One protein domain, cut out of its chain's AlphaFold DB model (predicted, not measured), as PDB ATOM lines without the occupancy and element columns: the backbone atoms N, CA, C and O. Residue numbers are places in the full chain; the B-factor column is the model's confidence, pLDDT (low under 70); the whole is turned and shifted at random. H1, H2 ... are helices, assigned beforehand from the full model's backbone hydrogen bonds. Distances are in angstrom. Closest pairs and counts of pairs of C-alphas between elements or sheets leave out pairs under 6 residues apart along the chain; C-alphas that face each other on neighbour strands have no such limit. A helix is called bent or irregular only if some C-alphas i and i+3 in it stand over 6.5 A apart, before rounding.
ATOM      1  N   GLN A   2       6.728 -38.162 148.509       73.62
ATOM      2  CA  GLN A   2       5.867 -37.330 149.377       73.62
ATOM      3  C   GLN A   2       4.355 -37.558 149.185       73.62
ATOM      4  O   GLN A   2       3.636 -37.652 150.173       73.62
ATOM      5  N   LYS A   3       3.896 -37.788 147.943       77.75
ATOM      6  CA  LYS A   3       2.502 -38.154 147.619       77.75
ATOM      7  C   LYS A   3       1.958 -39.317 148.466       77.75
ATOM      8  O   LYS A   3       0.802 -39.286 148.860       77.75
ATOM      9  N   TRP A   4       2.772 -40.334 148.754       80.75
ATOM     10  CA  TRP A   4       2.337 -41.517 149.511       80.75
ATOM     11  C   TRP A   4       2.391 -41.340 151.029       80.75
ATOM     12  O   TRP A   4       1.794 -42.144 151.742       80.75
ATOM     13  N   LEU A   5       3.120 -40.331 151.514       78.88
ATOM     14  CA  LEU A   5       3.296 -40.062 152.943       78.88
ATOM     15  C   LEU A   5       2.134 -39.247 153.526       78.88
ATOM     16  O   LEU A   5       1.885 -39.331 154.722       78.88
ATOM     17  N   SER A   6       1.416 -38.492 152.690       81.75
ATOM     18  CA  SER A   6       0.309 -37.617 153.101       81.75
ATOM     19  C   SER A   6      -1.068 -38.044 152.577       81.75
ATOM     20  O   SER A   6      -2.059 -37.389 152.887       81.75
ATOM     21  N   ALA A   7      -1.149 -39.093 151.754       81.31
ATOM     22  CA  ALA A   7      -2.413 -39.538 151.170       81.31
ATOM     23  C   ALA A   7      -3.279 -40.285 152.199       81.31
ATOM     24  O   ALA A   7      -2.884 -41.337 152.699       81.31
ATOM     25  N   THR A   8      -4.473 -39.757 152.467       77.38
ATOM     26  CA  THR A   8      -5.521 -40.388 153.288       77.38
ATOM     27  C   THR A   8      -6.373 -41.382 152.500       77.38
ATOM     28  O   THR A   8      -6.843 -42.361 153.070       77.38
ATOM     29  N   GLU A   9      -6.514 -41.180 151.188       80.69
ATOM     30  CA  GLU A   9      -7.173 -42.105 150.263       80.69
ATOM     31  C   GLU A   9      -6.231 -42.435 149.103       80.69
ATOM     32  O   GLU A   9      -5.617 -41.545 148.507       80.69
ATOM     33  N   TYR A  10      -6.079 -43.723 148.792       83.62
ATOM     34  CA  TYR A  10      -5.294 -44.182 147.650       83.62
ATOM     35  C   TYR A  10      -5.678 -45.592 147.211       83.62
ATOM     36  O   TYR A  10      -6.187 -46.388 147.999       83.62
ATOM     37  N   VAL A  11      -5.351 -45.930 145.961       89.31
ATOM     38  CA  VAL A  11      -5.469 -47.292 145.432       89.31
ATOM     39  C   VAL A  11      -4.267 -48.120 145.906       89.31
ATOM     40  O   VAL A  11      -3.127 -47.803 145.544       89.31
ATOM     41  N   PRO A  12      -4.460 -49.190 146.702       88.38
ATOM     42  CA  PRO A  12      -3.346 -49.950 147.275       88.38
ATOM     43  C   PRO A  12      -2.367 -50.503 146.237       88.38
ATOM     44  O   PRO A  12      -1.157 -50.468 146.452       88.38
ATOM     45  N   GLN A  13      -2.877 -50.961 145.093       91.00
ATOM     46  CA  GLN A  13      -2.060 -51.514 144.011       91.00
ATOM     47  C   GLN A  13      -1.110 -50.475 143.402       91.00
ATOM     48  O   GLN A  13       0.058 -50.785 143.177       91.00
ATOM     49  N   GLU A  14      -1.565 -49.234 143.209       90.38
ATOM     50  CA  GLU A  14      -0.725 -48.152 142.682       90.38
ATOM     51  C   GLU A  14       0.410 -47.798 143.644       90.38
ATOM     52  O   GLU A  14       1.547 -47.588 143.220       90.38
ATOM     53  N   LYS A  15       0.128 -47.783 144.953       88.56
ATOM     54  CA  LYS A  15       1.155 -47.548 145.973       88.56
ATOM     55  C   LYS A  15       2.192 -48.665 145.980       88.56
ATOM     56  O   LYS A  15       3.384 -48.378 146.033       88.56
ATOM     57  N   ILE A  16       1.756 -49.924 145.901       91.19
ATOM     58  CA  ILE A  16       2.660 -51.081 145.844       91.19
ATOM     59  C   ILE A  16       3.548 -51.002 144.602       91.19
ATOM     60  O   ILE A  16       4.759 -51.155 144.726       91.19
ATOM     61  N   ALA A  17       2.974 -50.730 143.427       92.19
ATOM     62  CA  ALA A  17       3.731 -50.605 142.184       92.19
ATOM     63  C   ALA A  17       4.753 -49.459 142.252       92.19
ATOM     64  O   ALA A  17       5.920 -49.653 141.925       92.19
ATOM     65  N   ALA A  18       4.346 -48.291 142.755       90.44
ATOM     66  CA  ALA A  18       5.235 -47.143 142.888       90.44
ATOM     67  C   ALA A  18       6.366 -47.380 143.900       90.44
ATOM     68  O   ALA A  18       7.485 -46.935 143.673       90.44
ATOM     69  N   VAL A  19       6.099 -48.072 145.013       90.56
ATOM     70  CA  VAL A  19       7.152 -48.442 145.969       90.56
ATOM     71  C   VAL A  19       8.092 -49.470 145.343       90.56
ATOM     72  O   VAL A  19       9.296 -49.272 145.422       90.56
ATOM     73  N   LYS A  20       7.578 -50.508 144.666       91.56
ATOM     74  CA  LYS A  20       8.411 -51.498 143.959       91.56
ATOM     75  C   LYS A  20       9.340 -50.848 142.928       91.56
ATOM     76  O   LYS A  20      10.531 -51.121 142.974       91.56
ATOM     77  N   SER A  21       8.836 -49.902 142.128       92.62
ATOM     78  CA  SER A  21       9.650 -49.136 141.165       92.62
ATOM     79  C   SER A  21      10.855 -48.468 141.820       92.62
ATOM     80  O   SER A  21      11.940 -48.479 141.258       92.62
ATOM     81  N   VAL A  22      10.708 -47.941 143.042       92.75
ATOM     82  CA  VAL A  22      11.837 -47.346 143.774       92.75
ATOM     83  C   VAL A  22      12.896 -48.400 144.115       92.75
ATOM     84  O   VAL A  22      14.082 -48.124 143.988       92.75
ATOM     85  N   TYR A  23      12.501 -49.609 144.529       91.38
ATOM     86  CA  TYR A  23      13.455 -50.700 144.780       91.38
ATOM     87  C   TYR A  23      14.151 -51.162 143.492       91.38
ATOM     88  O   TYR A  23      15.348 -51.457 143.527       91.38
ATOM     89  N   ASP A  24      13.420 -51.192 142.375       91.50
ATOM     90  CA  ASP A  24      13.949 -51.562 141.060       91.50
ATOM     91  C   ASP A  24      14.944 -50.508 140.543       91.50
ATOM     92  O   ASP A  24      16.058 -50.852 140.154       91.50
ATOM     93  N   GLU A  25      14.594 -49.219 140.623       93.38
ATOM     94  CA  GLU A  25      15.452 -48.082 140.251       93.38
ATOM     95  C   GLU A  25      16.733 -48.014 141.089       93.38
ATOM     96  O   GLU A  25      17.801 -47.672 140.582       93.38
ATOM     97  N   LEU A  26      16.643 -48.365 142.374       93.56
ATOM     98  CA  LEU A  26      17.794 -48.441 143.274       93.56
ATOM     99  C   LEU A  26      18.641 -49.706 143.061       93.56
ATOM    100  O   LEU A  26      19.670 -49.860 143.717       93.56
ATOM    101  N   GLY A  27      18.223 -50.625 142.185       92.25
ATOM    102  CA  GLY A  27      18.952 -51.861 141.915       92.25
ATOM    103  C   GLY A  27      19.061 -52.774 143.138       92.25
ATOM    104  O   GLY A  27      20.027 -53.529 143.260       92.25
ATOM    105  N   ILE A  28      18.084 -52.721 144.055       92.25
ATOM    106  CA  ILE A  28      18.135 -53.465 145.325       92.25
ATOM    107  C   ILE A  28      18.247 -54.970 145.086       92.25
ATOM    108  O   ILE A  28      18.919 -55.655 145.850       92.25
ATOM    109  N   ARG A  29      17.660 -55.482 143.999       88.56
ATOM    110  CA  ARG A  29      17.809 -56.884 143.592       88.56
ATOM    111  C   ARG A  29      19.277 -57.282 143.423       88.56
ATOM    112  O   ARG A  29      19.721 -58.216 144.079       88.56
ATOM    113  N   MET A  30      20.024 -56.537 142.611       90.62
ATOM    114  CA  MET A  30      21.445 -56.798 142.369       90.62
ATOM    115  C   MET A  30      22.251 -56.706 143.670       90.62
ATOM    116  O   MET A  30      23.107 -57.545 143.930       90.62
ATOM    117  N   TYR A  31      21.961 -55.710 144.514       92.94
ATOM    118  CA  TYR A  31      22.624 -55.587 145.812       92.94
ATOM    119  C   TYR A  31      22.346 -56.798 146.712       92.94
ATOM    120  O   TYR A  31      23.266 -57.344 147.315       92.94
ATOM    121  N   CYS A  32      21.095 -57.257 146.782       91.12
ATOM    122  CA  CYS A  32      20.727 -58.454 147.534       91.12
ATOM    123  C   CYS A  32      21.453 -59.701 147.014       91.12
ATOM    124  O   CYS A  32      22.006 -60.443 147.822       91.12
ATOM    125  N   GLU A  33      21.502 -59.904 145.696       90.25
ATOM    126  CA  GLU A  33      22.226 -61.016 145.062       90.25
ATOM    127  C   GLU A  33      23.724 -60.980 145.420       90.25
ATOM    128  O   GLU A  33      24.283 -61.985 145.855       90.25
ATOM    129  N   GLN A  34      24.358 -59.802 145.371       93.31
ATOM    130  CA  GLN A  34      25.753 -59.624 145.796       93.31
ATOM    131  C   GLN A  34      25.971 -59.932 147.283       93.31
ATOM    132  O   GLN A  34      26.988 -60.519 147.653       93.31
ATOM    133  N   GLN A  35      25.037 -59.537 148.154       94.31
ATOM    134  CA  GLN A  35      25.128 -59.859 149.579       94.31
ATOM    135  C   GLN A  35      24.990 -61.366 149.822       94.31
ATOM    136  O   GLN A  35      25.745 -61.914 150.624       94.31
ATOM    137  N   ILE A  36      24.062 -62.036 149.129       91.69
ATOM    138  CA  ILE A  36      23.894 -63.495 149.208       91.69
ATOM    139  C   ILE A  36      25.200 -64.188 148.820       91.69
ATOM    140  O   ILE A  36      25.688 -65.013 149.594       91.69
ATOM    141  N   GLU A  37      25.798 -63.800 147.694       92.38
ATOM    142  CA  GLU A  37      27.064 -64.368 147.228       92.38
ATOM    143  C   GLU A  37      28.182 -64.178 148.260       92.38
ATOM    144  O   GLU A  37      28.784 -65.150 148.717       92.38
ATOM    145  N   MET A  38      28.376 -62.943 148.733       95.50
ATOM    146  CA  MET A  38      29.394 -62.612 149.735       95.50
ATOM    147  C   MET A  38      29.257 -63.456 151.012       95.50
ATOM    148  O   MET A  38      30.255 -63.919 151.571       95.50
ATOM    149  N   TYR A  39      28.038 -63.638 151.528       95.62
ATOM    150  CA  TYR A  39      27.835 -64.435 152.740       95.62
ATOM    151  C   TYR A  39      27.981 -65.940 152.488       95.62
ATOM    152  O   TYR A  39      28.492 -66.632 153.372       95.62
ATOM    153  N   CYS A  40      27.606 -66.440 151.308       94.12
ATOM    154  CA  CYS A  40      27.829 -67.836 150.925       94.12
ATOM    155  C   CYS A  40      29.326 -68.148 150.818       94.12
ATOM    156  O   CYS A  40      29.795 -69.090 151.455       94.12
ATOM    157  N   GLU A  41      30.105 -67.300 150.142       95.00
ATOM    158  CA  GLU A  41      31.567 -67.429 150.082       95.00
ATOM    159  C   GLU A  41      32.205 -67.391 151.476       95.00
ATOM    160  O   GLU A  41      33.098 -68.178 151.799       95.00
ATOM    161  N   ARG A  42      31.747 -66.488 152.354       96.44
ATOM    162  CA  ARG A  42      32.225 -66.437 153.744       96.44
ATOM    163  C   ARG A  42      31.908 -67.720 154.502       96.44
ATOM    164  O   ARG A  42      32.764 -68.207 155.237       96.44
ATOM    165  N   ALA A  43      30.712 -68.275 154.329       94.19
ATOM    166  CA  ALA A  43      30.328 -69.529 154.963       94.19
ATOM    167  C   ALA A  43      31.192 -70.699 154.466       94.19
ATOM    168  O   ALA A  43      31.690 -71.474 155.284       94.19
ATOM    169  N   GLU A  44      31.455 -70.786 153.160       93.56
ATOM    170  CA  GLU A  44      32.365 -71.784 152.585       93.56
ATOM    171  C   GLU A  44      33.781 -71.657 153.158       93.56
ATOM    172  O   GLU A  44      34.348 -72.644 153.629       93.56
ATOM    173  N   ASN A  45      34.318 -70.435 153.220       95.50
ATOM    174  CA  ASN A  45      35.627 -70.156 153.815       95.50
ATOM    175  C   ASN A  45      35.697 -70.520 155.306       95.50
ATOM    176  O   ASN A  45      36.739 -70.955 155.796       95.50
ATOM    177  N   CYS A  46      34.606 -70.357 156.055       94.94
ATOM    178  CA  CYS A  46      34.538 -70.826 157.437       94.94
ATOM    179  C   CYS A  46      34.575 -72.359 157.503       94.94
ATOM    180  O   CYS A  46      35.279 -72.919 158.340       94.94
ATOM    181  N   LEU A  47      33.860 -73.052 156.609       93.25
ATOM    182  CA  LEU A  47      33.834 -74.517 156.570       93.25
ATOM    183  C   LEU A  47      35.189 -75.123 156.185       93.25
ATOM    184  O   LEU A  47      35.555 -76.173 156.721       93.25
ATOM    185  N   THR A  48      35.951 -74.497 155.286       91.50
ATOM    186  CA  THR A  48      37.289 -74.986 154.901       91.50
ATOM    187  C   THR A  48      38.286 -74.904 156.055       91.50
ATOM    188  O   THR A  48      39.102 -75.807 156.210       91.50
ATOM    189  N   GLN A  49      38.163 -73.898 156.925       95.19
ATOM    190  CA  GLN A  49      39.020 -73.722 158.103       95.19
ATOM    191  C   GLN A  49      38.755 -74.738 159.227       95.19
ATOM    192  O   GLN A  49      39.582 -74.900 160.125       95.19
ATOM    193  N   LEU A  50      37.620 -75.444 159.205       93.31
ATOM    194  CA  LEU A  50      37.320 -76.466 160.205       93.31
ATOM    195  C   LEU A  50      38.160 -77.728 159.968       93.31
ATOM    196  O   LEU A  50      38.033 -78.384 158.931       93.31
ATOM    197  N   ASN A  51      38.936 -78.135 160.974       93.44
ATOM    198  CA  ASN A  51      39.699 -79.386 160.968       93.44
ATOM    199  C   ASN A  51      38.814 -80.599 161.322       93.44
ATOM    200  O   ASN A  51      39.009 -81.270 162.335       93.44
ATOM    201  N   VAL A  52      37.779 -80.832 160.517       92.81
ATOM    202  CA  VAL A  52      36.878 -81.988 160.626       92.81
ATOM    203  C   VAL A  52      36.756 -82.673 159.267       92.81
ATOM    204  O   VAL A  52      36.901 -81.991 158.248       92.81
ATOM    205  N   PRO A  53      36.452 -83.984 159.226       93.12
ATOM    206  CA  PRO A  53      36.209 -84.686 157.970       93.12
ATOM    207  C   PRO A  53      35.144 -83.983 157.124       93.12
ATOM    208  O   PRO A  53      34.115 -83.555 157.653       93.12
ATOM    209  N   ASP A  54      35.370 -83.896 155.813       88.44
ATOM    210  CA  ASP A  54      34.481 -83.177 154.895       88.44
ATOM    211  C   ASP A  54      33.062 -83.748 154.849       88.44
ATOM    212  O   ASP A  54      32.106 -82.994 154.676       88.44
ATOM    213  N   GLU A  55      32.905 -85.048 155.106       92.44
ATOM    214  CA  GLU A  55      31.607 -85.720 155.243       92.44
ATOM    215  C   GLU A  55      30.703 -85.030 156.273       92.44
ATOM    216  O   GLU A  55      29.503 -84.877 156.056       92.44
ATOM    217  N   ARG A  56      31.283 -84.529 157.372       91.94
ATOM    218  CA  ARG A  56      30.537 -83.811 158.419       91.94
ATOM    219  C   ARG A  56      30.112 -82.408 157.991       91.94
ATOM    220  O   ARG A  56      29.247 -81.818 158.628       91.94
ATOM    221  N   LYS A  57      30.717 -81.868 156.931       92.56
ATOM    222  CA  LYS A  57      30.410 -80.542 156.379       92.56
ATOM    223  C   LYS A  57      29.375 -80.610 155.255       92.56
ATOM    224  O   LYS A  57      28.863 -79.564 154.874       92.56
ATOM    225  N   LEU A  58      29.057 -81.800 154.731       92.88
ATOM    226  CA  LEU A  58      28.194 -81.974 153.554       92.88
ATOM    227  C   LEU A  58      26.820 -81.319 153.718       92.88
ATOM    228  O   LEU A  58      26.405 -80.574 152.839       92.88
ATOM    229  N   GLN A  59      26.161 -81.518 154.862       92.88
ATOM    230  CA  GLN A  59      24.849 -80.913 155.130       92.88
ATOM    231  C   GLN A  59      24.905 -79.379 155.142       92.88
ATOM    232  O   GLN A  59      23.988 -78.717 154.672       92.88
ATOM    233  N   LEU A  60      25.994 -78.798 155.653       93.19
ATOM    234  CA  LEU A  60      26.166 -77.345 155.680       93.19
ATOM    235  C   LEU A  60      26.489 -76.792 154.287       93.19
ATOM    236  O   LEU A  60      25.981 -75.735 153.927       93.19
ATOM    237  N   LYS A  61      27.284 -77.519 153.489       92.12
ATOM    238  CA  LYS A  61      27.550 -77.170 152.084       92.12
ATOM    239  C   LYS A  61      26.269 -77.197 151.245       92.12
ATOM    240  O   LYS A  61      26.053 -76.280 150.465       92.12
ATOM    241  N   ASP A  62      25.411 -78.192 151.458       93.19
ATOM    242  CA  ASP A  62      24.110 -78.297 150.788       93.19
ATOM    243  C   ASP A  62      23.195 -77.109 151.125       93.19
ATOM    244  O   ASP A  62      22.595 -76.509 150.239       93.19
ATOM    245  N   ILE A  63      23.152 -76.676 152.390       91.56
ATOM    246  CA  ILE A  63      22.398 -75.474 152.779       91.56
ATOM    247  C   ILE A  63      22.947 -74.221 152.085       91.56
ATOM    248  O   ILE A  63      22.160 -73.418 151.592       91.56
ATOM    249  N   ILE A  64      24.272 -74.041 152.032       92.00
ATOM    250  CA  ILE A  64      24.892 -72.886 151.359       92.00
ATOM    251  C   ILE A  64      24.537 -72.882 149.867       92.00
ATOM    252  O   ILE A  64      24.118 -71.854 149.339       92.00
ATOM    253  N   TYR A  65      24.632 -74.038 149.212       90.19
ATOM    254  CA  TYR A  65      24.274 -74.202 147.806       90.19
ATOM    255  C   TYR A  65      22.798 -73.864 147.550       90.19
ATOM    256  O   TYR A  65      22.488 -73.006 146.726       90.19
ATOM    257  N   ASN A  66      21.890 -74.432 148.348       89.75
ATOM    258  CA  ASN A  66      20.453 -74.171 148.256       89.75
ATOM    259  C   ASN A  66      20.066 -72.720 148.591       89.75
ATOM    260  O   ASN A  66      18.974 -72.282 148.236       89.75
ATOM    261  N   LEU A  67      20.898 -71.975 149.327       87.00
ATOM    262  CA  LEU A  67      20.688 -70.548 149.585       87.00
ATOM    263  C   LEU A  67      21.147 -69.679 148.409       87.00
ATOM    264  O   LEU A  67      20.504 -68.663 148.144       87.00
ATOM    265  N   ARG A  68      22.215 -70.084 147.711       86.25
ATOM    266  CA  ARG A  68      22.746 -69.404 146.522       86.25
ATOM    267  C   ARG A  68      21.846 -69.608 145.296       86.25
ATOM    268  O   ARG A  68      21.575 -68.648 144.588       86.25
ATOM    269  N   GLU A  69      21.330 -70.819 145.079       81.56
ATOM    270  CA  GLU A  69      20.499 -71.168 143.910       81.56
ATOM    271  C   GLU A  69      18.987 -70.958 144.106       81.56
ATOM    272  O   GLU A  69      18.170 -71.603 143.448       81.56
ATOM    273  N   ARG A  70      18.563 -70.063 145.006       72.62
ATOM    274  CA  ARG A  70      17.133 -69.731 145.118       72.62
ATOM    275  C   ARG A  70      16.679 -68.932 143.896       72.62
ATOM    276  O   ARG A  70      16.584 -67.709 143.961       72.62
TER     277      ARG A  70
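AT A GLANCE: This is residues 2 to 70 of the 72 residues of an uncharacterized protein of Bacteroides graminisolvens DSM 19988 = JCM 15093 (UniProt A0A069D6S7). A helical hairpin, the long H3 with H4 folded back beside it, makes one end of a long rod; H2 leads away from H3 at an angle, with tiny H1 beyond it. The 69 printed residues have four named helices, H1 to H4 along the chain, and no named strand: all helix. The whole is extended, radius of gyration of the C-alphas 20.1 A, spanning 61 by 18 by 17 A.

HOW THE PARTS SIT: H3, residues 28 to 49, and H4, residues 54 to 68, form a hairpin and touch, closest C-alphas Cys 40 and Ile 64 at 5.9 A, at a shallow tilt of 4 degrees, opposite ways. H2, residues 12 to 25, is close to H3 but not clearly touching, closest C-alphas Tyr 23 and Arg 29 at 7.7 A, at a steep tilt of 60 degrees, the same way. H1, residues 2 to 6, is close to H2 but not clearly touching, closest C-alphas Trp 4 and Lys 15 at 7.1 A. H1 is apart from H3 and H4, and H2 from H4. Every O i to N i+4 pair is within hydrogen-bond range in H1, H2 and H3, and 9 of 11 in H4.

IN THESE COORDINATES: H3 measures 31.8 A, from C-alpha 28 at (18.135, -53.465, 145.325); H2 20.2 A; H4 19.9 A, ending at C-alpha 68 (22.746, -69.404, 146.522); H1 6.7 A. H4 is irregular: C-alphas 56 and 59 are 7.2 A apart.

THE WHOLE: The C-alphas farthest apart, Glu 9 and Pro 53, are 61.3 A apart. The three links are tight, and the printed part has no cut. No printed residue is under 70 in pLDDT.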